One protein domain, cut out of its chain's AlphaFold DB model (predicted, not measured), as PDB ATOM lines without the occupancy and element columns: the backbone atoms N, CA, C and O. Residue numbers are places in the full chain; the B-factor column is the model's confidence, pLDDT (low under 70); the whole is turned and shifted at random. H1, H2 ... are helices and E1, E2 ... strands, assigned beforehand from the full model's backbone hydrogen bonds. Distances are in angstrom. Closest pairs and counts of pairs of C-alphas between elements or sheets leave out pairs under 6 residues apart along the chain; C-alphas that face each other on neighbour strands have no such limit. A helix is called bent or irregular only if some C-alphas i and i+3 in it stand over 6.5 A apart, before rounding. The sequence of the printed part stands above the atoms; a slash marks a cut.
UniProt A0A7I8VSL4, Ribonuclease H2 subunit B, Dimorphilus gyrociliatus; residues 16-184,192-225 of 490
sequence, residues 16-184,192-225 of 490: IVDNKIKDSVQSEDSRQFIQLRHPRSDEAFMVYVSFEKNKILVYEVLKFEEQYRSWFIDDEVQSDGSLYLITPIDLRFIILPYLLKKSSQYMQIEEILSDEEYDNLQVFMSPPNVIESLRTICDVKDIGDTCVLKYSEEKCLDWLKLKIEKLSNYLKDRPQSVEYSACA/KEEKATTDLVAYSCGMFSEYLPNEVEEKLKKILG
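Overview. This is residues 16 to 184 and 192 to 225 of the 490 residues of the protein "Ribonuclease H2 subunit B" of Dimorphilus gyrociliatus (UniProt A0A7I8VSL4). A strongly twisted four-stranded sheet has the helices H2, H4 and H5 packed toward one end, with the hairpin E7 and E8 beyond H2 and H5; the small hairpin E4 and E5 lies far out past the other end. A second lobe, off that sheet, is the long helix H6 with H7 and H8 packed on it at large angles. The printed part has 203 residues, with eight named helices and eight named strands in the order H1 E1 E2 E3 E4 E5 E6 H2 H3 H4 H5 E7 E8 H6 H7 H8. The class is mixed, helices and strands; the sheet's order is E1 - E2 - E3 - E6, all antiparallel. The whole is only just compact, close to loose, with a radius of gyration of the C-alphas of 19.5 A and spans of 59 by 52 by 30 A.

Arrangement. E1 (residues 31 to 37), E2 (44 to 52) and E3 (55 to 64) form a meander, each strand the antiparallel neighbour of the one before; E6 (83 to 88) is E3's other neighbour. Within hydrogen-bond range are N 34 and O 47 at 2.8 A, N 50 and O 57 at 2.9 A, and N 62 and O 85 at 2.8 A. H1 (19 to 22) only grazes the sheet, with Ile 21. H4 (119 to 124) is on the sheet at a height of 7.6 A; its closest C-alphas with E1 are Asn 120 and Ile 34, 6.3 A. H2 (91 to 101), irregular with C-alphas 94 and 97 7.0 A apart, is on the sheet at a height of 9.7 A. H5 (128 to 134) grazes the sheet and touches H2 at a steep tilt of 61 degrees, closest C-alphas Leu 134 and Arg 92, 6.6 A. H3 (109 to 112) is close to H2 but not clearly touching, C-alphas 112 and 98 being 6.1 A apart. E7 (138 to 143) and E8 (146 to 151) form a hairpin, N 141 to O 148 2.9 A; the closest C-alphas of E8 and H2 are Tyr 151 and Leu 99, 5.8 A. H7 (193 to 209) touches H6 (153 to 172) at residues 164 to 172 alone, a steep tilt of 56 degrees, opposite ways, closest C-alphas Leu 200 and Ser 168, 5.5 A. H8 (214 to 223) touches residues 157 to 161 of H6 alone, only just about perpendicular at 70.4 degrees, closest C-alphas Leu 220 and Leu 157, 6.7 A. E4 (71 to 73) and E5 (76 to 78) form a hairpin, N 73 to O 76 2.9 A. Every O i to N i+4 pair is within hydrogen-bond range in H5, H6, H7 and H8; H2 has 5 of 7, H4 0 of 2 but 3 of 3 O i to N i+3 pairs, and H1 and H3 are too short.

Along the chain. H1 begins at C-alpha 19 (11.245, 30.328, 13.440) and H8 ends at C-alpha 223 (6.526, -5.127, 26.537). E3 is 28.7 A long, H6 28.4 A, E2 25.2 A and H7 24.3 A.

Size, cuts and confidence. The C-alphas farthest apart, Asp 75 and Gly 144, are 60.4 A apart. Residues 185 to 191 are not printed; C-alphas 184 and 192 are 19.5 A apart across the cut. Of the links printed whole, none is long. The pLDDT is under 70 in residues 22 to 29, 175 to 184 and 192 to 197.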
ATOM      1  N   ILE A  16      20.329  25.695  11.075       91.38
ATOM      2  CA  ILE A  16      18.886  25.669  10.825       91.38
ATOM      3  C   ILE A  16      18.175  25.711  12.172       91.38
ATOM      4  O   ILE A  16      18.373  24.847  13.025       91.38
ATOM      5  N   VAL A  17      17.347  26.737  12.341       87.19
ATOM      6  CA  VAL A  17      16.689  27.071  13.603       87.19
ATOM      7  C   VAL A  17      15.200  27.277  13.338       87.19
ATOM      8  O   VAL A  17      14.847  27.975  12.382       87.19
ATOM      9  N   ASP A  18      14.340  26.697  14.183       81.62
ATOM     10  CA  ASP A  18      12.888  26.923  14.141       81.62
ATOM     11  C   ASP A  18      12.587  28.429  14.255       81.62
ATOM     12  O   ASP A  18      13.147  29.139  15.096       81.62
ATOM     13  N   ASN A  19      11.676  28.930  13.420       77.56
ATOM     14  CA  ASN A  19      11.245  30.328  13.440       77.56
ATOM     15  C   ASN A  19      10.696  30.749  14.810       77.56
ATOM     16  O   ASN A  19      10.873  31.896  15.202       77.56
ATOM     17  N   LYS A  20      10.125  29.820  15.587       72.75
ATOM     18  CA  LYS A  20       9.676  30.102  16.962       72.75
ATOM     19  C   LYS A  20      10.805  30.587  17.870       72.75
ATOM     20  O   LYS A  20      10.579  31.452  18.709       72.75
ATOM     21  N   ILE A  21      12.013  30.050  17.690       74.12
ATOM     22  CA  ILE A  21      13.203  30.488  18.428       74.12
ATOM     23  C   ILE A  21      13.625  31.876  17.945       74.12
ATOM     24  O   ILE A  21      14.061  32.693  18.742       74.12
ATOM     25  N   LYS A  22      13.476  32.169  16.648       68.94
ATOM     26  CA  LYS A  22      13.848  33.467  16.067       68.94
ATOM     27  C   LYS A  22      12.933  34.598  16.541       68.94
ATOM     28  O   LYS A  22      13.428  35.679  16.848       68.94
ATOM     29  N   ASP A  23      11.630  34.337  16.625       63.38
ATOM     30  CA  ASP A  23      10.600  35.345  16.902       63.38
ATOM     31  C   ASP A  23      10.422  35.663  18.400       63.38
ATOM     32  O   ASP A  23       9.675  36.580  18.751       63.38
ATOM     33  N   SER A  24      11.080  34.933  19.313       60.59
ATOM     34  CA  SER A  24      10.957  35.214  20.747       60.59
ATOM     35  C   SER A  24      11.679  36.526  21.108       60.59
ATOM     36  O   SER A  24      12.893  36.640  21.029       60.59
ATOM     37  N   VAL A  25      10.919  37.554  21.490       51.62
ATOM     38  CA  VAL A  25      11.388  38.941  21.739       51.62
ATOM     39  C   VAL A  25      12.104  39.087  23.098       51.62
ATOM     40  O   VAL A  25      11.918  40.070  23.807       51.62
ATOM     41  N   GLN A  26      12.847  38.076  23.543       56.91
ATOM     42  CA  GLN A  26      13.484  38.082  24.867       56.91
ATOM     43  C   GLN A  26      14.966  38.452  24.774       56.91
ATOM     44  O   GLN A  26      15.571  38.340  23.707       56.91
ATOM     45  N   SER A  27      15.498  38.983  25.878       59.09
ATOM     46  CA  SER A  27      16.888  39.430  26.015       59.09
ATOM     47  C   SER A  27      17.869  38.319  25.650       59.09
ATOM     48  O   SER A  27      17.566  37.148  25.849       59.09
ATOM     49  N   GLU A  28      19.055  38.672  25.158       58.28
ATOM     50  CA  GLU A  28      20.098  37.705  24.775       58.28
ATOM     51  C   GLU A  28      20.448  36.728  25.914       58.28
ATOM     52  O   GLU A  28      20.605  35.537  25.660       58.28
ATOM     53  N   ASP A  29      20.392  37.188  27.169       61.56
ATOM     54  CA  ASP A  29      20.571  36.369  28.380       61.56
ATOM     55  C   ASP A  29      19.518  35.255  28.561       61.56
ATOM     56  O   ASP A  29      19.669  34.369  29.400       61.56
ATOM     57  N   SER A  30      18.422  35.277  27.794       74.50
ATOM     58  CA  SER A  30      17.365  34.266  27.859       74.50
ATOM     59  C   SER A  30      17.656  33.047  26.978       74.50
ATOM     60  O   SER A  30      16.794  32.175  26.847       74.50
ATOM     61  N   ARG A  31      18.822  32.976  26.327       84.19
ATOM     62  CA  ARG A  31      19.193  31.898  25.406       84.19
ATOM     63  C   ARG A  31      20.634  31.485  25.639       84.19
ATOM     64  O   ARG A  31      21.515  32.327  25.714       84.19
ATOM     65  N   GLN A  32      20.885  30.186  25.703       86.62
ATOM     66  CA  GLN A  32      22.234  29.692  25.957       86.62
ATOM     67  C   GLN A  32      22.470  28.319  25.342       86.62
ATOM     68  O   GLN A  32      21.579  27.468  25.311       86.62
ATOM     69  N   PHE A  33      23.701  28.097  24.887       89.38
ATOM     70  CA  PHE A  33      24.203  26.763  24.590       89.38
ATOM     71  C   PHE A  33      24.839  26.188  25.851       89.38
ATOM     72  O   PHE A  33      25.766  26.768  26.406       89.38
ATOM     73  N   ILE A  34      24.350  25.034  26.285       90.88
ATOM     74  CA  ILE A  34      24.866  24.309  27.439       90.88
ATOM     75  C   ILE A  34      25.332  22.923  27.015       90.88
ATOM     76  O   ILE A  34      24.763  22.288  26.125       90.88
ATOM     77  N   GLN A  35      26.381  22.447  27.669       90.88
ATOM     78  CA  GLN A  35      26.868  21.086  27.507       90.88
ATOM     79  C   GLN A  35      26.350  20.234  28.666       90.88
ATOM     80  O   GLN A  35      26.477  20.634  29.824       90.88
ATOM     81  N   LEU A  36      25.767  19.085  28.336       91.44
ATOM     82  CA  LEU A  36      25.177  18.105  29.247       91.44
ATOM     83  C   LEU A  36      25.671  16.696  28.887       91.44
ATOM     84  O   LEU A  36      26.356  16.517  27.881       91.44
ATOM     85  N   ARG A  37      25.273  15.680  29.657       90.31
ATOM     86  CA  ARG A  37      25.454  14.276  29.264       90.31
ATOM     87  C   ARG A  37      24.389  13.813  28.284       90.31
ATOM     88  O   ARG A  37      23.203  14.106  28.444       90.31
ATOM     89  N   HIS A  38      24.807  13.033  27.296       90.56
ATOM     90  CA  HIS A  38      23.902  12.374  26.374       90.56
ATOM     91  C   HIS A  38      23.107  11.276  27.105       90.56
ATOM     92  O   HIS A  38      23.724  10.418  27.741       90.56
ATOM     93  N   PRO A  39      21.766  11.215  26.963       89.50
ATOM     94  CA  PRO A  39      20.914  10.301  27.731       89.50
ATOM     95  C   PRO A  39      21.259   8.811  27.652       89.50
ATOM     96  O   PRO A  39      20.931   8.046  28.559       89.50
ATOM     97  N   ARG A  40      21.876   8.383  26.546       90.88
ATOM     98  CA  ARG A  40      22.235   6.982  26.305       90.88
ATOM     99  C   ARG A  40      23.721   6.694  26.473       90.88
ATOM    100  O   ARG A  40      24.072   5.664  27.036       90.88
ATOM    101  N   SER A  41      24.573   7.529  25.883       87.00
ATOM    102  CA  SER A  41      26.012   7.251  25.771       87.00
ATOM    103  C   SER A  41      26.833   7.877  26.887       87.00
ATOM    104  O   SER A  41      28.011   7.561  26.988       87.00
ATOM    105  N   ASP A  42      26.233   8.751  27.702       84.31
ATOM    106  CA  ASP A  42      26.910   9.514  28.759       84.31
ATOM    107  C   ASP A  42      28.007  10.476  28.240       84.31
ATOM    108  O   ASP A  42      28.690  11.138  29.019       84.31
ATOM    109  N   GLU A  43      28.151  10.592  26.915       87.94
ATOM    110  CA  GLU A  43      29.092  11.486  26.235       87.94
ATOM    111  C   GLU A  43      28.602  12.943  26.246       87.94
ATOM    112  O   GLU A  43      27.425  13.226  26.468       87.94
ATOM    113  N   ALA A  44      29.503  13.880  25.949       87.31
ATOM    114  CA  ALA A  44      29.182  15.296  25.829       87.31
ATOM    115  C   ALA A  44      28.083  15.564  24.783       87.31
ATOM    116  O   ALA A  44      28.218  15.251  23.600       87.31
ATOM    117  N   PHE A  45      27.015  16.222  25.217       86.94
ATOM    118  CA  PHE A  45      25.826  16.523  24.438       86.94
ATOM    119  C   PHE A  45      25.523  18.017  24.499       86.94
ATOM    120  O   PHE A  45      25.329  18.579  25.575       86.94
ATOM    121  N   MET A  46      25.496  18.671  23.338       91.19
ATOM    122  CA  MET A  46      25.202  20.097  23.258       91.19
ATOM    123  C   MET A  46      23.700  20.336  23.149       91.19
ATOM    124  O   MET A  46      23.022  19.764  22.291       91.19
ATOM    125  N   VAL A  47      23.204  21.225  23.997       92.12
ATOM    126  CA  VAL A  47      21.802  21.613  24.069       92.12
ATOM    127  C   VAL A  47      21.707  23.122  23.965       92.12
ATOM    128  O   VAL A  47      22.473  23.855  24.579       92.12
ATOM    129  N   TYR A  48      20.743  23.585  23.189       91.31
ATOM    130  CA  TYR A  48      20.329  24.970  23.160       91.31
ATOM    131  C   TYR A  48      19.085  25.135  24.032       91.31
ATOM    132  O   TYR A  48      18.085  24.434  23.861       91.31
ATOM    133  N   VAL A  49      19.153  26.051  24.989       89.62
ATOM    134  CA  VAL A  49      18.064  26.361  25.910       89.62
ATOM    135  C   VAL A  49      17.559  27.762  25.624       89.62
ATOM    136  O   VAL A  49      18.345  28.702  25.543       89.62
ATOM    137  N   SER A  50      16.240  27.897  25.520       87.12
ATOM    138  CA  SER A  50      15.559  29.187  25.503       87.12
ATOM    139  C   SER A  50      14.652  29.275  26.721       87.12
ATOM    140  O   SER A  50      13.735  28.470  26.894       87.12
ATOM    141  N   PHE A  51      14.888  30.280  27.551       84.12
ATOM    142  CA  PHE A  51      13.981  30.673  28.608       84.12
ATOM    143  C   PHE A  51      12.899  31.558  28.012       84.12
ATOM    144  O   PHE A  51      13.176  32.542  27.332       84.12
ATOM    145  N   GLU A  52      11.655  31.188  28.262       80.81
ATOM    146  CA  GLU A  52      10.510  32.058  28.106       80.81
ATOM    147  C   GLU A  52       9.920  32.301  29.490       80.81
ATOM    148  O   GLU A  52       9.867  31.357  30.256       80.81
ATOM    149  N   LYS A  53       9.453  33.513  29.821       75.00
ATOM    150  CA  LYS A  53       8.760  33.884  31.087       75.00
ATOM    151  C   LYS A  53       8.712  32.805  32.196       75.00
ATOM    152  O   LYS A  53       9.449  32.914  33.163       75.00
ATOM    153  N   ASN A  54       7.861  31.777  32.040       73.38
ATOM    154  CA  ASN A  54       7.697  30.668  32.998       73.38
ATOM    155  C   ASN A  54       7.917  29.267  32.382       73.38
ATOM    156  O   ASN A  54       7.397  28.275  32.895       73.38
ATOM    157  N   LYS A  55       8.583  29.171  31.231       82.44
ATOM    158  CA  LYS A  55       8.812  27.933  30.492       82.44
ATOM    159  C   LYS A  55      10.236  27.858  29.978       82.44
ATOM    160  O   LYS A  55      10.725  28.778  29.338       82.44
ATOM    161  N   ILE A  56      10.860  26.710  30.176       87.06
ATOM    162  CA  ILE A  56      12.099  26.371  29.487       87.06
ATOM    163  C   ILE A  56      11.800  25.542  28.238       87.06
ATOM    164  O   ILE A  56      11.073  24.545  28.304       87.06
ATOM    165  N   LEU A  57      12.343  25.971  27.101       88.44
ATOM    166  CA  LEU A  57      12.340  25.226  25.848       88.44
ATOM    167  C   LEU A  57      13.740  24.679  25.598       88.44
ATOM    168  O   LEU A  57      14.733  25.394  25.731       88.44
ATOM    169  N   VAL A  58      13.802  23.400  25.247       90.88
ATOM    170  CA  VAL A  58      15.050  22.649  25.159       90.88
ATOM    171  C   VAL A  58      15.184  22.083  23.759       90.88
ATOM    172  O   VAL A  58      14.256  21.463  23.232       90.88
ATOM    173  N   TYR A  59      16.347  22.304  23.163       92.44
ATOM    174  CA  TYR A  59      16.655  21.897  21.807       92.44
ATOM    175  C   TYR A  59      17.985  21.162  21.784       92.44
ATOM    176  O   TYR A  59      18.963  21.613  22.372       92.44
ATOM    177  N   GLU A  60      18.042  20.031  21.100       93.12
ATOM    178  CA  GLU A  60      19.312  19.385  20.805       93.12
ATOM    179  C   GLU A  60      19.992  20.088  19.629       93.12
ATOM    180  O   GLU A  60      19.333  20.594  18.715       93.12
ATOM    181  N   VAL A  61      21.322  20.110  19.654       93.38
ATOM    182  CA  VAL A  61      22.128  20.597  18.537       93.38
ATOM    183  C   VAL A  61      22.721  19.386  17.826       93.38
ATOM    184  O   VAL A  61      23.541  18.658  18.391       93.38
ATOM    185  N   LEU A  62      22.292  19.153  16.588       91.25
ATOM    186  CA  LEU A  62      22.797  18.081  15.734       91.25
ATOM    187  C   LEU A  62      23.758  18.656  14.700       91.25
ATOM    188  O   LEU A  62      23.464  19.664  14.062       91.25
ATOM    189  N   LYS A  63      24.889  17.983  14.497       91.25
ATOM    190  CA  LYS A  63      25.866  18.333  13.465       91.25
ATOM    191  C   LYS A  63      25.762  17.364  12.289       91.25
ATOM    192  O   LYS A  63      25.957  16.158  12.446       91.25
ATOM    193  N   PHE A  64      25.486  17.897  11.107       90.62
ATOM    194  CA  PHE A  64      25.649  17.207   9.837       90.62
ATOM    195  C   PHE A  64      26.999  17.598   9.233       90.62
ATOM    196  O   PHE A  64      27.295  18.777   9.060       90.62
ATOM    197  N   GLU A  65      27.828  16.603   8.933       89.94
ATOM    198  CA  GLU A  65      29.176  16.804   8.408       89.94
ATOM    199  C   GLU A  65      29.456  15.756   7.328       89.94
ATOM    200  O   GLU A  65      29.308  14.553   7.557       89.94
ATOM    201  N   GLU A  66      29.880  16.224   6.158       89.56
ATOM    202  CA  GLU A  66      30.289  15.399   5.025       89.56
ATOM    203  C   GLU A  66      31.678  15.851   4.549       89.56
ATOM    204  O   GLU A  66      32.031  17.027   4.639       89.56
ATOM    205  N   GLN A  67      32.492  14.911   4.065       89.31
ATOM    206  CA  GLN A  67      33.843  15.222   3.595       89.31
ATOM    207  C   GLN A  67      33.810  16.101   2.340       89.31
ATOM    208  O   GLN A  67      32.944  15.941   1.482       89.31
ATOM    209  N   TYR A  68      34.816  16.971   2.208       91.25
ATOM    210  CA  TYR A  68      35.022  17.830   1.034       91.25
ATOM    211  C   TYR A  68      33.844  18.780   0.757       91.25
ATOM    212  O   TYR A  68      33.419  18.956  -0.387       91.25
ATOM    213  N   ARG A  69      33.314  19.397   1.817       92.75
ATOM    214  CA  ARG A  69      32.268  20.423   1.751       92.75
ATOM    215  C   ARG A  69      32.766  21.748   2.313       92.75
ATOM    216  O   ARG A  69      33.539  21.759   3.264       92.75
ATOM    217  N   SER A  70      32.270  22.838   1.741       92.88
ATOM    218  CA  SER A  70      32.462  24.218   2.189       92.88
ATOM    219  C   SER A  70      31.187  25.018   1.917       92.88
ATOM    220  O   SER A  70      30.370  24.624   1.078       92.88
ATOM    221  N   TRP A  71      31.017  26.136   2.619       93.06
ATOM    222  CA  TRP A  71      29.922  27.074   2.380       93.06
ATOM    223  C   TRP A  71      30.440  28.347   1.724       93.06
ATOM    224  O   TRP A  71      31.489  28.866   2.103       93.06
ATOM    225  N   PHE A  72      29.681  28.869   0.764       92.75
ATOM    226  CA  PHE A  72      29.812  30.255   0.318       92.75
ATOM    227  C   PHE A  72      28.758  31.062   1.073       92.75
ATOM    228  O   PHE A  72      27.565  30.783   0.946       92.75
ATOM    229  N   ILE A  73      29.214  31.985   1.917       88.81
ATOM    230  CA  ILE A  73      28.380  32.817   2.784       88.81
ATOM    231  C   ILE A  73      28.678  34.262   2.403       88.81
ATOM    232  O   ILE A  73      29.755  34.769   2.710       88.81
ATOM    233  N   ASP A  74      27.733  34.899   1.718       89.06
ATOM    234  CA  ASP A  74      27.914  36.221   1.112       89.06
ATOM    235  C   ASP A  74      29.165  36.256   0.208       89.06
ATOM    236  O   ASP A  74      29.264  35.463  -0.731       89.06
ATOM    237  N   ASP A  75      30.125  37.135   0.504       90.44
ATOM    238  CA  ASP A  75      31.393  37.283  -0.225       90.44
ATOM    239  C   ASP A  75      32.544  36.449   0.382       90.44
ATOM    240  O   ASP A  75      33.704  36.592  -0.012       90.44
ATOM    241  N   GLU A  76      32.252  35.572   1.348       88.94
ATOM    242  CA  GLU A  76      33.241  34.759   2.058       88.94
ATOM    243  C   GLU A  76      33.069  33.252   1.819       88.94
ATOM    244  O   GLU A  76      31.978  32.733   1.574       88.94
ATOM    245  N   VAL A  77      34.179  32.519   1.948       90.62
ATOM    246  CA  VAL A  77      34.202  31.053   1.880       90.62
ATOM    247  C   VAL A  77      34.510  30.486   3.259       90.62
ATOM    248  O   VAL A  77      35.624  30.621   3.763       90.62
ATOM    249  N   GLN A  78      33.539  29.789   3.847       90.19
ATOM    250  CA  GLN A  78      33.721  29.029   5.080       90.19
ATOM    251  C   GLN A  78      34.195  27.617   4.720       90.19
ATOM    252  O   GLN A  78      33.467  26.833   4.106       90.19
ATOM    253  N   SER A  79      35.429  27.284   5.109       90.12
ATOM    254  CA  SER A  79      36.032  25.977   4.815       90.12
ATOM    255  C   SER A  79      35.323  24.820   5.517       90.12
ATOM    256  O   SER A  79      35.363  23.696   5.029       90.12
ATOM    257  N   ASP A  80      34.703  25.082   6.671       89.00
ATOM    258  CA  ASP A  80      33.868  24.102   7.360       89.00
ATOM    259  C   ASP A  80      32.501  24.000   6.672       89.00
ATOM    260  O   ASP A  80      31.658  24.882   6.814       89.00
ATOM    261  N   GLY A  81      32.280  22.919   5.925       89.81
ATOM    262  CA  GLY A  81      30.997  22.603   5.292       89.81
ATOM    263  C   GLY A  81      29.953  21.986   6.225       89.81
ATOM    264  O   GLY A  81      28.953  21.457   5.738       89.81
ATOM    265  N   SER A  82      30.174  21.992   7.542       92.12
ATOM    266  CA  SER A  82      29.218  21.453   8.509       92.12
ATOM    267  C   SER A  82      27.915  22.258   8.535       92.12
ATOM    268  O   SER A  82      27.906  23.479   8.384       92.12
ATOM    269  N   LEU A  83      26.802  21.564   8.754       92.50
ATOM    270  CA  LEU A  83      25.476  22.144   8.946       92.50
ATOM    271  C   LEU A  83      24.965  21.760  10.330       92.50
ATOM    272  O   LEU A  83      24.920  20.580  10.673       92.50
ATOM    273  N   TYR A  84      24.544  22.744  11.113       92.69
ATOM    274  CA  TYR A  84      23.971  22.511  12.432       92.69
ATOM    275  C   TYR A  84      22.445  22.574  12.360       92.69
ATOM    276  O   TYR A  84      21.877  23.451  11.711       92.69
ATOM    277  N   LEU A  85      21.771  21.650  13.032       92.69
ATOM    278  CA  LEU A  85      20.318  21.612  13.166       92.69
ATOM    279  C   LEU A  85      19.969  21.787  14.641       92.69
ATOM    280  O   LEU A  85      20.506  21.072  15.485       92.69
ATOM    281  N   ILE A  86      19.071  22.723  14.942       91.81
ATOM    282  CA  ILE A  86      18.527  22.918  16.287       91.81
ATOM    283  C   ILE A  86      17.115  22.340  16.308       91.81
ATOM    284  O   ILE A  86      16.184  22.941  15.768       91.81
ATOM    285  N   THR A  87      16.956  21.167  16.916       91.94
ATOM    286  CA  THR A  87      15.689  20.424  16.944       91.94
ATOM    287  C   THR A  87      15.149  20.326  18.371       91.94
ATOM    288  O   THR A  87      15.911  20.045  19.291       91.94
ATOM    289  N   PRO A  88      13.849  20.572  18.628       91.69
ATOM    290  CA  PRO A  88      13.299  20.430  19.972       91.69
ATOM    291  C   PRO A  88      13.437  19.002  20.500       91.69
ATOM    292  O   PRO A  88      13.117  18.033  19.808       91.69
ATOM    293  N   ILE A  89      13.859  18.894  21.759       91.69
ATOM    294  CA  ILE A  89      14.019  17.633  22.483       91.69
ATOM    295  C   ILE A  89      13.149  17.637  23.742       91.69
ATOM    296  O   ILE A  89      12.960  18.656  24.404       91.69
ATOM    297  N   ASP A  90      12.588  16.477  24.075       91.81
ATOM    298  CA  ASP A  90      11.821  16.316  25.306       91.81
ATOM    299  C   ASP A  90      12.770  16.191  26.504       91.81
ATOM    300  O   ASP A  90      13.553  15.242  26.591       91.81
ATOM    301  N   LEU A  91      12.662  17.132  27.442       91.31
ATOM    302  CA  LEU A  91      13.500  17.209  28.638       91.31
ATOM    303  C   LEU A  91      13.474  15.921  29.475       91.31
ATOM    304  O   LEU A  91      14.466  15.586  30.120       91.31
ATOM    305  N   ARG A  92      12.379  15.152  29.431       93.12
ATOM    306  CA  ARG A  92      12.286  13.869  30.141       93.12
ATOM    307  C   ARG A  92      13.371  12.888  29.715       93.12
ATOM    308  O   ARG A  92      13.876  12.184  30.576       93.12
ATOM    309  N   PHE A  93      13.776  12.865  28.441       94.00
ATOM    310  CA  PHE A  93      14.888  12.007  28.009       94.00
ATOM    311  C   PHE A  93      16.214  12.437  28.637       94.00
ATOM    312  O   PHE A  93      16.998  11.585  29.028       94.00
ATOM    313  N   ILE A  94      16.441  13.744  28.789       92.19
ATOM    314  CA  ILE A  94      17.660  14.293  29.400       92.19
ATOM    315  C   ILE A  94      17.710  13.982  30.899       92.19
ATOM    316  O   ILE A  94      18.760  13.610  31.409       92.19
ATOM    317  N   ILE A  95      16.579  14.093  31.600       92.44
ATOM    318  CA  ILE A  95      16.508  13.902  33.056       92.44
ATOM    319  C   ILE A  95      16.426  12.415  33.453       92.44
ATOM    320  O   ILE A  95      16.873  12.034  34.538       92.44
ATOM    321  N   LEU A  96      15.891  11.548  32.588       93.69
ATOM    322  CA  LEU A  96      15.654  10.129  32.884       93.69
ATOM    323  C   LEU A  96      16.879   9.372  33.446       93.69
ATOM    324  O   LEU A  96      16.702   8.668  34.442       93.69
ATOM    325  N   PRO A  97      18.110   9.504  32.911       92.69
ATOM    326  CA  PRO A  97      19.279   8.821  33.469       92.69
ATOM    327  C   PRO A  97      19.565   9.202  34.928       92.69
ATOM    328  O   PRO A  97      19.933   8.343  35.729       92.69
ATOM    329  N   TYR A  98      19.352  10.467  35.299       92.19
ATOM    330  CA  TYR A  98      19.541  10.955  36.669       92.19
ATOM    331  C   TYR A  98      18.482  10.383  37.615       92.19
ATOM    332  O   TYR A  98      18.802   9.941  38.720       92.19
ATOM    333  N   LEU A  99      17.232  10.300  37.151       92.44
ATOM    334  CA  LEU A  99      16.138   9.674  37.897       92.44
ATOM    335  C   LEU A  99      16.382   8.184  38.150       92.44
ATOM    336  O   LEU A  99      16.100   7.699  39.245       92.44
ATOM    337  N   LEU A 100      16.926   7.456  37.170       91.94
ATOM    338  CA  LEU A 100      17.235   6.031  37.324       91.94
ATOM    339  C   LEU A 100      18.330   5.794  38.368       91.94
ATOM    340  O   LEU A 100      18.158   4.934  39.236       91.94
ATOM    341  N   LYS A 101      19.399   6.609  38.350       90.44
ATOM    342  CA  LYS A 101      20.482   6.576  39.354       90.44
ATOM    343  C   LYS A 101      19.955   6.784  40.783       90.44
ATOM    344  O   LYS A 101      20.521   6.249  41.732       90.44
ATOM    345  N   LYS A 102      18.859   7.535  40.935       88.81
ATOM    346  CA  LYS A 102      18.267   7.979  42.210       88.81
ATOM    347  C   LYS A 102      16.871   7.391  42.484       88.81
ATOM    348  O   LYS A 102      16.102   7.920  43.279       88.81
ATOM    349  N   SER A 103      16.542   6.261  41.863       84.06
ATOM    350  CA  SER A 103      15.171   5.725  41.783       84.06
ATOM    351  C   SER A 103      14.548   5.212  43.094       84.06
ATOM    352  O   SER A 103      13.332   5.022  43.169       84.06
ATOM    353  N   SER A 104      15.341   4.971  44.143       84.19
ATOM    354  CA  SER A 104      14.878   4.283  45.357       84.19
ATOM    355  C   SER A 104      14.120   5.175  46.349       84.19
ATOM    356  O   SER A 104      13.281   4.667  47.099       84.19
ATOM    357  N   GLN A 105      14.361   6.489  46.351       87.69
ATOM    358  CA  GLN A 105      13.848   7.418  47.365       87.69
ATOM    359  C   GLN A 105      13.129   8.615  46.732       87.69
ATOM    360  O   GLN A 105      13.276   8.889  45.544       87.69
ATOM    361  N   TYR A 106      12.316   9.303  47.536       91.56
ATOM    362  CA  TYR A 106      11.776  10.611  47.173       91.56
ATOM    363  C   TYR A 106      12.867  11.656  47.406       91.56
ATOM    364  O   TYR A 106      13.368  11.749  48.523       91.56
ATOM    365  N   MET A 107      13.217  12.412  46.371       92.12
ATOM    366  CA  MET A 107      14.264  13.438  46.406       92.12
ATOM    367  C   MET A 107      13.784  14.732  45.756       92.12
ATOM    368  O   MET A 107      12.853  14.723  44.947       92.12
ATOM    369  N   GLN A 108      14.414  15.846  46.111       91.38
ATOM    370  CA  GLN A 108      14.147  17.129  45.461       91.38
ATOM    371  C   GLN A 108      14.767  17.175  44.057       91.38
ATOM    372  O   GLN A 108      15.684  16.410  43.742       91.38
ATOM    373  N   ILE A 109      14.261  18.055  43.188       89.50
ATOM    374  CA  ILE A 109      14.779  18.175  41.816       89.50
ATOM    375  C   ILE A 109      16.243  18.633  41.815       89.50
ATOM    376  O   ILE A 109      17.035  18.157  41.001       89.50
ATOM    377  N   GLU A 110      16.604  19.476  42.782       89.38
ATOM    378  CA  GLU A 110      17.948  19.987  43.028       89.38
ATOM    379  C   GLU A 110      18.935  18.850  43.280       89.38
ATOM    380  O   GLU A 110      20.001  18.768  42.673       89.38
ATOM    381  N   GLU A 111      18.532  17.916  44.138       90.00
ATOM    382  CA  GLU A 111      19.324  16.739  44.451       90.00
ATOM    383  C   GLU A 111      19.406  15.823  43.233       90.00
ATOM    384  O   GLU A 111      20.487  15.339  42.908       90.00
ATOM    385  N   ILE A 112      18.296  15.581  42.528       90.31
ATOM    386  CA  ILE A 112      18.268  14.678  41.369       90.31
ATOM    387  C   ILE A 112      19.221  15.151  40.268       90.31
ATOM    388  O   ILE A 112      19.972  14.332  39.740       90.31
ATOM    389  N   LEU A 113      19.225  16.448  39.958       89.44
ATOM    390  CA  LEU A 113      19.991  17.042  38.856       89.44
ATOM    391  C   LEU A 113      21.415  17.486  39.246       89.44
ATOM    392  O   LEU A 113      21.994  18.361  38.606       89.44
ATOM    393  N   SER A 114      21.993  16.874  40.278       85.75
ATOM    394  CA  SER A 114      23.391  17.078  40.661       85.75
ATOM    395  C   SER A 114      24.328  16.221  39.799       85.75
ATOM    396  O   SER A 114      24.230  14.992  39.820       85.75
ATOM    397  N   ASP A 115      25.270  16.859  39.101       85.50
ATOM    398  CA  ASP A 115      26.325  16.212  38.307       85.50
ATOM    399  C   ASP A 115      27.659  16.936  38.519       85.50
ATOM    400  O   ASP A 115      27.727  18.141  38.320       85.50
ATOM    401  N   GLU A 116      28.705  16.206  38.916       84.56
ATOM    402  CA  GLU A 116      30.025  16.774  39.236       84.56
ATOM    403  C   GLU A 116      30.800  17.266  38.002       84.56
ATOM    404  O   GLU A 116      31.684  18.109  38.132       84.56
ATOM    405  N   GLU A 117      30.510  16.737  36.806       84.62
ATOM    406  CA  GLU A 117      31.203  17.147  35.574       84.62
ATOM    407  C   GLU A 117      30.382  18.153  34.749       84.62
ATOM    408  O   GLU A 117      30.939  18.836  33.887       84.62
ATOM    409  N   TYR A 118      29.067  18.249  34.991       83.31
ATOM    410  CA  TYR A 118      28.141  19.071  34.205       83.31
ATOM    411  C   TYR A 118      27.193  19.902  35.084       83.31
ATOM    412  O   TYR A 118      25.986  19.654  35.142       83.31
ATOM    413  N   ASP A 119      27.716  20.978  35.670       81.81
ATOM    414  CA  ASP A 119      26.957  21.901  36.533       81.81
ATOM    415  C   ASP A 119      25.813  22.652  35.815       81.81
ATOM    416  O   ASP A 119      24.932  23.227  36.450       81.81
ATOM    417  N   ASN A 120      25.760  22.638  34.480       83.88
ATOM    418  CA  ASN A 120      24.749  23.374  33.707       83.88
ATOM    419  C   ASN A 120      23.316  22.817  33.846       83.88
ATOM    420  O   ASN A 120      22.366  23.443  33.372       83.88
ATOM    421  N   LEU A 121      23.127  21.660  34.490       84.38
ATOM    422  CA  LEU A 121      21.804  21.066  34.740       84.38
ATOM    423  C   LEU A 121      20.920  21.904  35.676       84.38
ATOM    424  O   LEU A 121      19.694  21.785  35.623       84.38
ATOM    425  N   GLN A 122      21.522  22.777  36.489       82.94
ATOM    426  CA  GLN A 122      20.828  23.653  37.448       82.94
ATOM    427  C   GLN A 122      19.767  24.538  36.769       82.94
ATOM    428  O   GLN A 122      18.740  24.883  37.350       82.94
ATOM    429  N   VAL A 123      19.970  24.827  35.483       85.06
ATOM    430  CA  VAL A 123      19.046  25.552  34.602       85.06
ATOM    431  C   VAL A 123      17.633  24.944  34.575       85.06
ATOM    432  O   VAL A 123      16.651  25.668  34.397       85.06
ATOM    433  N   PHE A 124      17.500  23.632  34.777       86.62
ATOM    434  CA  PHE A 124      16.210  22.939  34.752       86.62
ATOM    435  C   PHE A 124      15.470  22.935  36.098       86.62
ATOM    436  O   PHE A 124      14.330  22.482  36.142       86.62
ATOM    437  N   MET A 125      16.070  23.429  37.184       82.94
ATOM    438  CA  MET A 125      15.459  23.376  38.523       82.94
ATOM    439  C   MET A 125      14.411  24.472  38.747       82.94
ATOM    440  O   MET A 125      13.402  24.253  39.405       82.94
ATOM    441  N   SER A 126      14.627  25.653  38.167       71.62
ATOM    442  CA  SER A 126      13.778  26.834  38.375       71.62
ATOM    443  C   SER A 126      12.390  26.796  37.694       71.62
ATOM    444  O   SER A 126      11.422  27.260  38.303       71.62
ATOM    445  N   PRO A 127      12.228  26.306  36.447       78.62
ATOM    446  CA  PRO A 127      10.978  26.502  35.709       78.62
ATOM    447  C   PRO A 127       9.860  25.511  36.109       78.62
ATOM    448  O   PRO A 127      10.073  24.296  36.087       78.62
ATOM    449  N   PRO A 128       8.614  25.973  36.350       77.50
ATOM    450  CA  PRO A 128       7.514  25.109  36.805       77.50
ATOM    451  C   PRO A 128       7.087  24.057  35.770       77.50
ATOM    452  O   PRO A 128       6.613  22.977  36.128       77.50
ATOM    453  N   ASN A 129       7.293  24.326  34.475       84.94
ATOM    454  CA  ASN A 129       6.963  23.379  33.408       84.94
ATOM    455  C   ASN A 129       7.834  22.112  33.438       84.94
ATOM    456  O   ASN A 129       7.444  21.095  32.857       84.94
ATOM    457  N   VAL A 130       8.999  22.156  34.094       87.38
ATOM    458  CA  VAL A 130       9.856  20.979  34.266       87.38
ATOM    459  C   VAL A 130       9.182  19.984  35.198       87.38
ATOM    460  O   VAL A 130       8.984  18.835  34.811       87.38
ATOM    461  N   ILE A 131       8.735  20.433  36.372       87.81
ATOM    462  CA  ILE A 131       8.041  19.586  37.352       87.81
ATOM    463  C   ILE A 131       6.759  19.006  36.745       87.81
ATOM    464  O   ILE A 131       6.503  17.809  36.873       87.81
ATOM    465  N   GLU A 132       5.975  19.823  36.034       88.62
ATOM    466  CA  GLU A 132       4.763  19.362  35.342       88.62
ATOM    467  C   GLU A 132       5.074  18.268  34.309       88.62
ATOM    468  O   GLU A 132       4.392  17.246  34.260       88.62
ATOM    469  N   SER A 133       6.155  18.427  33.540       89.56
ATOM    470  CA  SER A 133       6.606  17.401  32.595       89.56
ATOM    471  C   SER A 133       7.057  16.127  33.314       89.56
ATOM    472  O   SER A 133       6.766  15.025  32.853       89.56
ATOM    473  N   LEU A 134       7.734  16.245  34.459       91.94
ATOM    474  CA  LEU A 134       8.217  15.100  35.235       91.94
ATOM    475  C   LEU A 134       7.091  14.318  35.925       91.94
ATOM    476  O   LEU A 134       7.233  13.107  36.098       91.94
ATOM    477  N   ARG A 135       5.935  14.935  36.224       92.50
ATOM    478  CA  ARG A 135       4.744  14.234  36.762       92.50
ATOM    479  C   ARG A 135       4.287  13.058  35.888       92.50
ATOM    480  O   ARG A 135       3.652  12.135  36.398       92.50
ATOM    481  N   THR A 136       4.626  13.048  34.596       92.44
ATOM    482  CA  THR A 136       4.266  11.949  33.687       92.44
ATOM    483  C   THR A 136       5.157  10.716  33.811       92.44
ATOM    484  O   THR A 136       4.779   9.671  33.302       92.44
ATOM    485  N   ILE A 137       6.353  10.832  34.397       94.69
ATOM    486  CA  ILE A 137       7.314   9.722  34.558       94.69
ATOM    487  C   ILE A 137       7.697   9.477  36.028       94.69
ATOM    488  O   ILE A 137       8.342   8.480  36.350       94.69
ATOM    489  N   CYS A 138       7.294  10.373  36.928       93.81
ATOM    490  CA  CYS A 138       7.572  10.314  38.357       93.81
ATOM    491  C   CYS A 138       6.292  10.352  39.196       93.81
ATOM    492  O   CYS A 138       5.244  10.868  38.793       93.81
ATOM    493  N   ASP A 139       6.399   9.833  40.412       93.38
ATOM    494  CA  ASP A 139       5.471  10.109  41.498       93.38
ATOM    495  C   ASP A 139       5.914  11.385  42.202       93.38
ATOM    496  O   ASP A 139       7.041  11.483  42.688       93.38
ATOM    497  N   VAL A 140       5.024  12.373  42.224       92.00
ATOM    498  CA  VAL A 140       5.288  13.694  42.795       92.00
ATOM    499  C   VAL A 140       4.464  13.837  44.057       92.00
ATOM    500  O   VAL A 140       3.258  13.585  44.041       92.00
ATOM    501  N   LYS A 141       5.123  14.214  45.150       91.69
ATOM    502  CA  LYS A 141       4.473  14.569  46.408       91.69
ATOM    503  C   LYS A 141       4.828  16.002  46.747       91.69
ATOM    504  O   LYS A 141       6.004  16.340  46.859       91.69
ATOM    505  N   ASP A 142       3.800  16.808  46.932       89.31
ATOM    506  CA  ASP A 142       3.944  18.192  47.352       89.31
ATOM    507  C   ASP A 142       3.975  18.209  48.895       89.31
ATOM    508  O   ASP A 142       3.048  17.734  49.556       89.31
ATOM    509  N   ILE A 143       5.092  18.658  49.470       88.06
ATOM    510  CA  ILE A 143       5.336  18.780  50.913       88.06
ATOM    511  C   ILE A 143       5.546  20.269  51.210       88.06
ATOM    512  O   ILE A 143       6.649  20.805  51.060       88.06
ATOM    513  N   GLY A 144       4.468  20.940  51.619       84.69
ATOM    514  CA  GLY A 144       4.462  22.394  51.795       84.69
ATOM    515  C   GLY A 144       4.748  23.102  50.470       84.69
ATOM    516  O   GLY A 144       4.064  22.846  49.483       84.69
ATOM    517  N   ASP A 145       5.790  23.935  50.453       81.25
ATOM    518  CA  ASP A 145       6.230  24.684  49.266       81.25
ATOM    519  C   ASP A 145       7.241  23.912  48.398       81.25
ATOM    520  O   ASP A 145       7.679  24.405  47.360       81.25
ATOM    521  N   THR A 146       7.635  22.704  48.813       83.06
ATOM    522  CA  THR A 146       8.618  21.879  48.095       83.06
ATOM    523  C   THR A 146       7.958  20.653  47.484       83.06
ATOM    524  O   THR A 146       7.106  20.021  48.106       83.06
ATOM    525  N   CYS A 147       8.365  20.273  46.275       87.00
ATOM    526  CA  CYS A 147       7.952  19.008  45.675       87.00
ATOM    527  C   CYS A 147       9.089  17.988  45.754       87.00
ATOM    528  O   CYS A 147      10.233  18.282  45.402       87.00
ATOM    529  N   VAL A 148       8.764  16.767  46.174       92.25
ATOM    530  CA  VAL A 148       9.683  15.629  46.119       92.25
ATOM    531  C   VAL A 148       9.237  14.654  45.035       92.25
ATOM    532  O   VAL A 148       8.051  14.341  44.889       92.25
ATOM    533  N   LEU A 149      10.202  14.180  44.255       93.00
ATOM    534  CA  LEU A 149      10.021  13.334  43.085       93.00
ATOM    535  C   LEU A 149      10.570  11.939  43.377       93.00
ATOM    536  O   LEU A 149      11.648  11.788  43.952       93.00
ATOM    537  N   LYS A 150       9.851  10.908  42.939       94.50
ATOM    538  CA  LYS A 150      10.345   9.530  42.893       94.50
ATOM    539  C   LYS A 150      10.115   8.948  41.507       94.50
ATOM    540  O   LYS A 150       9.029   9.083  40.950       94.50
ATOM    541  N   TYR A 151      11.121   8.280  40.948       95.62
ATOM    542  CA  TYR A 151      10.979   7.589  39.667       95.62
ATOM    543  C   TYR A 151       9.889   6.507  39.734       95.62
ATOM    544  O   TYR A 151       9.889   5.679  40.647       95.62
ATOM    545  N   SER A 152       8.984   6.507  38.752       94.94
ATOM    546  CA  SER A 152       7.928   5.505  38.614       94.94
ATOM    547  C   SER A 152       8.092   4.783  37.281       94.94
ATOM    548  O   SER A 152       7.887   5.348  36.205       94.94
ATOM    549  N   GLU A 153       8.488   3.514  37.353       94.25
ATOM    550  CA  GLU A 153       8.762   2.707  36.166       94.25
ATOM    551  C   GLU A 153       7.510   2.501  35.302       94.25
ATOM    552  O   GLU A 153       7.587   2.607  34.080       94.25
ATOM    553  N   GLU A 154       6.354   2.272  35.928       93.88
ATOM    554  CA  GLU A 154       5.081   2.058  35.231       93.88
ATOM    555  C   GLU A 154       4.697   3.281  34.389       93.88
ATOM    556  O   GLU A 154       4.497   3.171  33.178       93.88
ATOM    557  N   LYS A 155       4.712   4.470  35.007       95.12
ATOM    558  CA  LYS A 155       4.431   5.745  34.333       95.12
ATOM    559  C   LYS A 155       5.401   6.024  33.189       95.12
ATOM    560  O   LYS A 155       4.985   6.432  32.105       95.12
ATOM    561  N   CYS A 156       6.693   5.779  33.413       95.69
ATOM    562  CA  CYS A 156       7.727   5.953  32.397       95.69
ATOM    563  C   CYS A 156       7.477   5.059  31.171       95.69
ATOM    564  O   CYS A 156       7.516   5.529  30.032       95.69
ATOM    565  N   LEU A 157       7.169   3.779  31.391       94.88
ATOM    566  CA  LEU A 157       6.911   2.832  30.308       94.88
ATOM    567  C   LEU A 157       5.632   3.166  29.536       94.88
ATOM    568  O   LEU A 157       5.629   3.075  28.308       94.88
ATOM    569  N   ASP A 158       4.566   3.585  30.216       95.00
ATOM    570  CA  ASP A 158       3.325   3.991  29.554       95.00
ATOM    571  C   ASP A 158       3.505   5.267  28.728       95.00
ATOM    572  O   ASP A 158       3.070   5.335  27.575       95.00
ATOM    573  N   TRP A 159       4.250   6.240  29.253       95.75
ATOM    574  CA  TRP A 159       4.653   7.424  28.501       95.75
ATOM    575  C   TRP A 159       5.451   7.074  27.230       95.75
ATOM    576  O   TRP A 159       5.180   7.621  26.154       95.75
ATOM    577  N   LEU A 160       6.397   6.130  27.312       95.69
ATOM    578  CA  LEU A 160       7.183   5.687  26.153       95.69
ATOM    579  C   LEU A 160       6.336   4.971  25.099       95.69
ATOM    580  O   LEU A 160       6.519   5.225  23.905       95.69
ATOM    581  N   LYS A 161       5.388   4.121  25.512       94.12
ATOM    582  CA  LYS A 161       4.439   3.482  24.583       94.12
ATOM    583  C   LYS A 161       3.664   4.529  23.796       94.12
ATOM    584  O   LYS A 161       3.651   4.468  22.569       94.12
ATOM    585  N   LEU A 162       3.108   5.532  24.478       94.50
ATOM    586  CA  LEU A 162       2.358   6.611  23.832       94.50
ATOM    587  C   LEU A 162       3.222   7.387  22.830       94.50
ATOM    588  O   LEU A 162       2.761   7.718  21.736       94.50
ATOM    589  N   LYS A 163       4.495   7.644  23.154       93.75
ATOM    590  CA  LYS A 163       5.432   8.281  22.216       93.75
ATOM    591  C   LYS A 163       5.708   7.427  20.978       93.75
ATOM    592  O   LYS A 163       5.706   7.960  19.867       93.75
ATOM    593  N   ILE A 164       5.917   6.123  21.149       93.50
ATOM    594  CA  ILE A 164       6.128   5.185  20.037       93.50
ATOM    595  C   ILE A 164       4.876   5.069  19.170       93.50
ATOM    596  O   ILE A 164       4.970   5.096  17.944       93.50
ATOM    597  N   GLU A 165       3.696   4.987  19.776       91.56
ATOM    598  CA  GLU A 165       2.424   4.967  19.056       91.56
ATOM    599  C   GLU A 165       2.226   6.254  18.253       91.56
ATOM    600  O   GLU A 165       1.924   6.198  17.062       91.56
ATOM    601  N   LYS A 166       2.488   7.418  18.859       92.50
ATOM    602  CA  LYS A 166       2.414   8.714  18.177       92.50
ATOM    603  C   LYS A 166       3.366   8.784  16.981       92.50
ATOM    604  O   LYS A 166       2.948   9.197  15.900       92.50
ATOM    605  N   LEU A 167       4.623   8.368  17.157       90.88
ATOM    606  CA  LEU A 167       5.616   8.368  16.080       90.88
ATOM    607  C   LEU A 167       5.241   7.374  14.976       90.88
ATOM    608  O   LEU A 167       5.222   7.738  13.805       90.88
ATOM    609  N   SER A 168       4.874   6.147  15.340       88.94
ATOM    610  CA  SER A 168       4.484   5.128  14.366       88.94
ATOM    611  C   SER A 168       3.251   5.549  13.565       88.94
ATOM    612  O   SER A 168       3.234   5.358  12.355       88.94
ATOM    613  N   ASN A 169       2.255   6.183  14.190       89.00
ATOM    614  CA  ASN A 169       1.080   6.708  13.493       89.00
ATOM    615  C   ASN A 169       1.438   7.861  12.549       89.00
ATOM    616  O   ASN A 169       0.996   7.867  11.405       89.00
ATOM    617  N   TYR A 170       2.309   8.778  12.970       87.94
ATOM    618  CA  TYR A 170       2.803   9.831  12.081       87.94
ATOM    619  C   TYR A 170       3.556   9.273  10.864       87.94
ATOM    620  O   TYR A 170       3.417   9.788   9.754       87.94
ATOM    621  N   LEU A 171       4.346   8.212  11.059       84.69
ATOM    622  CA  LEU A 171       5.080   7.550   9.980       84.69
ATOM    623  C   LEU A 171       4.155   6.746   9.053       84.69
ATOM    624  O   LEU A 171       4.411   6.700   7.852       84.69
ATOM    625  N   LYS A 172       3.056   6.169   9.567       83.19
ATOM    626  CA  LYS A 172       2.019   5.522   8.735       83.19
ATOM    627  C   LYS A 172       1.418   6.502   7.731       83.19
ATOM    628  O   LYS A 172       1.248   6.146   6.569       83.19
ATOM    629  N   ASP A 173       1.162   7.735   8.162       80.00
ATOM    630  CA  ASP A 173       0.598   8.786   7.307       80.00
ATOM    631  C   ASP A 173       1.617   9.340   6.291       80.00
ATOM    632  O   ASP A 173       1.248  10.059   5.358       80.00
ATOM    633  N   ARG A 174       2.912   9.016   6.447       77.56
ATOM    634  CA  ARG A 174       4.026   9.487   5.606       77.56
ATOM    635  C   ARG A 174       4.969   8.334   5.223       77.56
ATOM    636  O   ARG A 174       6.137   8.334   5.615       77.56
ATOM    637  N   PRO A 175       4.507   7.366   4.409       58.44
ATOM    638  CA  PRO A 175       5.225   6.112   4.158       58.44
ATOM    639  C   PRO A 175       6.530   6.254   3.353       58.44
ATOM    640  O   PRO A 175       7.239   5.271   3.168       58.44
ATOM    641  N   GLN A 176       6.891   7.453   2.884       55.59
ATOM    642  CA  GLN A 176       8.060   7.675   2.022       55.59
ATOM    643  C   GLN A 176       9.429   7.520   2.716       55.59
ATOM    644  O   GLN A 176      10.442   7.597   2.030       55.59
ATOM    645  N   SER A 177       9.490   7.306   4.038       51.47
ATOM    646  CA  SER A 177      10.745   7.422   4.807       51.47
ATOM    647  C   SER A 177      11.173   6.184   5.602       51.47
ATOM    648  O   SER A 177      12.227   6.223   6.237       51.47
ATOM    649  N   VAL A 178      10.394   5.098   5.615       51.47
ATOM    650  CA  VAL A 178      10.655   3.956   6.514       51.47
ATOM    651  C   VAL A 178      10.751   2.653   5.733       51.47
ATOM    652  O   VAL A 178       9.989   1.713   5.941       51.47
ATOM    653  N   GLU A 179      11.707   2.584   4.813       51.31
ATOM    654  CA  GLU A 179      12.139   1.308   4.251       51.31
ATOM    655  C   GLU A 179      13.540   0.970   4.762       51.31
ATOM    656  O   GLU A 179      14.485   1.743   4.642       51.31
ATOM    657  N   TYR A 180      13.692  -0.241   5.306       44.75
ATOM    658  CA  TYR A 180      14.971  -0.814   5.754       44.75
ATOM    659  C   TYR A 180      15.962  -1.090   4.604       44.75
ATOM    660  O   TYR A 180      17.015  -1.694   4.803       44.75
ATOM    661  N   SER A 181      15.619  -0.698   3.379       42.38
ATOM    662  CA  SER A 181      16.396  -0.924   2.170       42.38
ATOM    663  C   SER A 181      16.253   0.297   1.273       42.38
ATOM    664  O   SER A 181      15.166   0.859   1.189       42.38
ATOM    665  N   ALA A 182      17.336   0.698   0.607       41.41
ATOM    666  CA  ALA A 182      17.317   1.743  -0.409       41.41
ATOM    667  C   ALA A 182      16.478   1.278  -1.611       41.41
ATOM    668  O   ALA A 182      16.998   0.765  -2.603       41.41
ATOM    669  N   CYS A 183      15.165   1.406  -1.501       37.12
ATOM    670  CA  CYS A 183      14.236   1.220  -2.593       37.12
ATOM    671  C   CYS A 183      13.844   2.609  -3.103       37.12
ATOM    672  O   CYS A 183      13.619   3.549  -2.345       37.12
ATOM    673  N   ALA A 184      13.863   2.766  -4.424       43.50
ATOM    674  CA  ALA A 184      13.440   4.002  -5.062       43.50
ATOM    675  C   ALA A 184      11.990   4.318  -4.662       43.50
ATOM    676  O   ALA A 184      11.179   3.400  -4.544       43.50
ATOM    677  N   LYS A 192       1.695  -6.701   3.823       56.66
ATOM    678  CA  LYS A 192       0.436  -6.913   4.547       56.66
ATOM    679  C   LYS A 192       0.369  -5.895   5.689       56.66
ATOM    680  O   LYS A 192       1.334  -5.801   6.446       56.66
ATOM    681  N   GLU A 193      -0.749  -5.181   5.811       58.81
ATOM    682  CA  GLU A 193      -0.930  -4.050   6.737       58.81
ATOM    683  C   GLU A 193      -0.488  -4.376   8.173       58.81
ATOM    684  O   GLU A 193       0.254  -3.605   8.774       58.81
ATOM    685  N   GLU A 194      -0.816  -5.565   8.688       59.94
ATOM    686  CA  GLU A 194      -0.398  -6.001  10.030       59.94
ATOM    687  C   GLU A 194       1.129  -6.021  10.209       59.94
ATOM    688  O   GLU A 194       1.640  -5.511  11.203       59.94
ATOM    689  N   LYS A 195       1.883  -6.529   9.224       62.03
ATOM    690  CA  LYS A 195       3.355  -6.564   9.291       62.03
ATOM    691  C   LYS A 195       3.966  -5.171   9.156       62.03
ATOM    692  O   LYS A 195       4.929  -4.858   9.844       62.03
ATOM    693  N   ALA A 196       3.372  -4.313   8.325       64.69
ATOM    694  CA  ALA A 196       3.815  -2.929   8.194       64.69
ATOM    695  C   ALA A 196       3.658  -2.166   9.521       64.69
ATOM    696  O   ALA A 196       4.558  -1.433   9.923       64.69
ATOM    697  N   THR A 197       2.558  -2.382  10.255       69.69
ATOM    698  CA  THR A 197       2.373  -1.733  11.563       69.69
ATOM    699  C   THR A 197       3.401  -2.183  12.600       69.69
ATOM    700  O   THR A 197       3.935  -1.335  13.313       69.69
ATOM    701  N   THR A 198       3.742  -3.476  12.654       77.94
ATOM    702  CA  THR A 198       4.765  -3.987  13.582       77.94
ATOM    703  C   THR A 198       6.164  -3.491  13.228       77.94
ATOM    704  O   THR A 198       6.936  -3.140  14.120       77.94
ATOM    705  N   ASP A 199       6.476  -3.397  11.935       81.38
ATOM    706  CA  ASP A 199       7.774  -2.927  11.447       81.38
ATOM    707  C   ASP A 199       7.992  -1.434  11.751       81.38
ATOM    708  O   ASP A 199       9.102  -1.030  12.108       81.38
ATOM    709  N   LEU A 200       6.925  -0.624  11.683       84.88
ATOM    710  CA  LEU A 200       6.940   0.799  12.046       84.88
ATOM    711  C   LEU A 200       7.072   1.024  13.555       84.88
ATOM    712  O   LEU A 200       7.753   1.960  13.976       84.88
ATOM    713  N   VAL A 201       6.446   0.177  14.376       87.38
ATOM    714  CA  VAL A 201       6.617   0.211  15.838       87.38
ATOM    715  C   VAL A 201       8.054  -0.148  16.211       87.38
ATOM    716  O   VAL A 201       8.664   0.559  17.011       87.38
ATOM    717  N   ALA A 202       8.634  -1.179  15.586       87.12
ATOM    718  CA  ALA A 202      10.035  -1.543  15.793       87.12
ATOM    719  C   ALA A 202      10.996  -0.425  15.354       87.12
ATOM    720  O   ALA A 202      11.924  -0.094  16.092       87.12
ATOM    721  N   TYR A 203      10.734   0.211  14.206       86.81
ATOM    722  CA  TYR A 203      11.506   1.364  13.735       86.81
ATOM    723  C   TYR A 203      11.428   2.541  14.714       86.81
ATOM    724  O   TYR A 203      12.447   3.094  15.115       86.81
ATOM    725  N   SER A 204      10.214   2.883  15.149       90.12
ATOM    726  CA  SER A 204       9.970   3.965  16.109       90.12
ATOM    727  C   SER A 204      10.667   3.688  17.442       90.12
ATOM    728  O   SER A 204      11.298   4.577  18.006       90.12
ATOM    729  N   CYS A 205      10.621   2.440  17.919       91.31
ATOM    730  CA  CYS A 205      11.365   2.010  19.099       91.31
ATOM    731  C   CYS A 205      12.882   2.182  18.914       91.31
ATOM    732  O   CYS A 205      13.554   2.584  19.859       91.31
ATOM    733  N   GLY A 206      13.415   1.918  17.717       89.62
ATOM    734  CA  GLY A 206      14.824   2.151  17.379       89.62
ATOM    735  C   GLY A 206      15.216   3.631  17.338       89.62
ATOM    736  O   GLY A 206      16.331   3.974  17.702       89.62
ATOM    737  N   MET A 207      14.302   4.527  16.958       90.44
ATOM    738  CA  MET A 207      14.549   5.975  17.028       90.44
ATOM    739  C   MET A 207      14.634   6.459  18.480       90.44
ATOM    740  O   MET A 207      15.515   7.238  18.835       90.44
ATOM    741  N   PHE A 208      13.733   5.980  19.344       92.00
ATOM    742  CA  PHE A 208      13.750   6.344  20.761       92.00
ATOM    743  C   PHE A 208      14.877   5.674  21.541       92.00
ATOM    744  O   PHE A 208      15.348   6.259  22.516       92.00
ATOM    745  N   SER A 209      15.334   4.484  21.135       91.88
ATOM    746  CA  SER A 209      16.411   3.798  21.848       91.88
ATOM    747  C   SER A 209      17.689   4.627  21.895       91.88
ATOM    748  O   SER A 209      18.370   4.593  22.911       91.88
ATOM    749  N   GLU A 210      17.967   5.455  20.884       90.38
ATOM    750  CA  GLU A 210      19.114   6.373  20.875       90.38
ATOM    751  C   GLU A 210      19.141   7.350  22.061       90.38
ATOM    752  O   GLU A 210      20.221   7.781  22.455       90.38
ATOM    753  N   TYR A 211      17.986   7.656  22.656       92.69
ATOM    754  CA  TYR A 211      17.834   8.579  23.787       92.69
ATOM    755  C   TYR A 211      17.481   7.867  25.100       92.69
ATOM    756  O   TYR A 211      17.166   8.525  26.091       92.69
ATOM    757  N   LEU A 212      17.490   6.533  25.119       94.06
ATOM    758  CA  LEU A 212      17.105   5.739  26.281       94.06
ATOM    759  C   LEU A 212      18.296   4.980  26.873       94.06
ATOM    760  O   LEU A 212      19.079   4.391  26.120       94.06
ATOM    761  N   PRO A 213      18.388   4.900  28.212       92.44
ATOM    762  CA  PRO A 213      19.261   3.954  28.896       92.44
ATOM    763  C   PRO A 213      18.910   2.501  28.545       92.44
ATOM    764  O   PRO A 213      17.734   2.154  28.389       92.44
ATOM    765  N   ASN A 214      19.928   1.636  28.475       91.62
ATOM    766  CA  ASN A 214      19.786   0.237  28.043       91.62
ATOM    767  C   ASN A 214      18.739  -0.540  28.863       91.62
ATOM    768  O   ASN A 214      17.938  -1.287  28.304       91.62
ATOM    769  N   GLU A 215      18.687  -0.315  30.179       91.62
ATOM    770  CA  GLU A 215      17.751  -0.991  31.087       91.62
ATOM    771  C   GLU A 215      16.280  -0.721  30.734       91.62
ATOM    772  O   GLU A 215      15.442  -1.626  30.770       91.62
ATOM    773  N   VAL A 216      15.958   0.524  30.369       92.38
ATOM    774  CA  VAL A 216      14.596   0.937  30.002       92.38
ATOM    775  C   VAL A 216      14.248   0.423  28.607       92.38
ATOM    776  O   VAL A 216      13.140  -0.067  28.387       92.38
ATOM    777  N   GLU A 217      15.203   0.473  27.675       92.12
ATOM    778  CA  GLU A 217      15.032  -0.038  26.314       92.12
ATOM    779  C   GLU A 217      14.687  -1.536  26.301       92.12
ATOM    780  O   GLU A 217      13.758  -1.952  25.606       92.12
ATOM    781  N   GLU A 218      15.396  -2.361  27.074       92.00
ATOM    782  CA  GLU A 218      15.129  -3.801  27.135       92.00
ATOM    783  C   GLU A 218      13.728  -4.113  27.661       92.00
ATOM    784  O   GLU A 218      13.030  -4.981  27.125       92.00
ATOM    785  N   LYS A 219      13.298  -3.403  28.707       92.19
ATOM    786  CA  LYS A 219      11.953  -3.542  29.277       92.19
ATOM    787  C   LYS A 219      10.888  -3.123  28.267       92.19
ATOM    788  O   LYS A 219       9.911  -3.846  28.070       92.19
ATOM    789  N   LEU A 220      11.116  -2.020  27.560       92.12
ATOM    790  CA  LEU A 220      10.225  -1.526  26.514       92.12
ATOM    791  C   LEU A 220      10.096  -2.524  25.353       92.12
ATOM    792  O   LEU A 220       8.982  -2.851  24.946       92.12
ATOM    793  N   LYS A 221      11.213  -3.085  24.870       90.44
ATOM    794  CA  LYS A 221      11.213  -4.120  23.822       90.44
ATOM    795  C   LYS A 221      10.449  -5.374  24.243       90.44
ATOM    796  O   LYS A 221       9.687  -5.912  23.438       90.44
ATOM    797  N   LYS A 222      10.619  -5.816  25.496       91.06
ATOM    798  CA  LYS A 222       9.879  -6.955  26.067       91.06
ATOM    799  C   LYS A 222       8.373  -6.691  26.061       91.06
ATOM    800  O   LYS A 222       7.618  -7.553  25.625       91.06
ATOM    801  N   ILE A 223       7.947  -5.499  26.480       89.31
ATOM    802  CA  ILE A 223       6.526  -5.127  26.537       89.31
ATOM    803  C   ILE A 223       5.907  -5.012  25.140       89.31
ATOM    804  O   ILE A 223       4.782  -5.455  24.929       89.31
ATOM    805  N   LEU A 224       6.644  -4.465  24.174       87.19
ATOM    806  CA  LEU A 224       6.183  -4.332  22.788       87.19
ATOM    807  C   LEU A 224       6.242  -5.651  22.001       87.19
ATOM    808  O   LEU A 224       5.814  -5.697  20.849       87.19
ATOM    809  N   GLY A 225       6.791  -6.723  22.586       83.25
ATOM    810  CA  GLY A 225       6.930  -8.017  21.919       83.25
ATOM    811  C   GLY A 225       7.858  -7.983  20.699       83.25
ATOM    812  O   GLY A 225       7.741  -8.831  19.811       83.25
TER     813      GLY A 225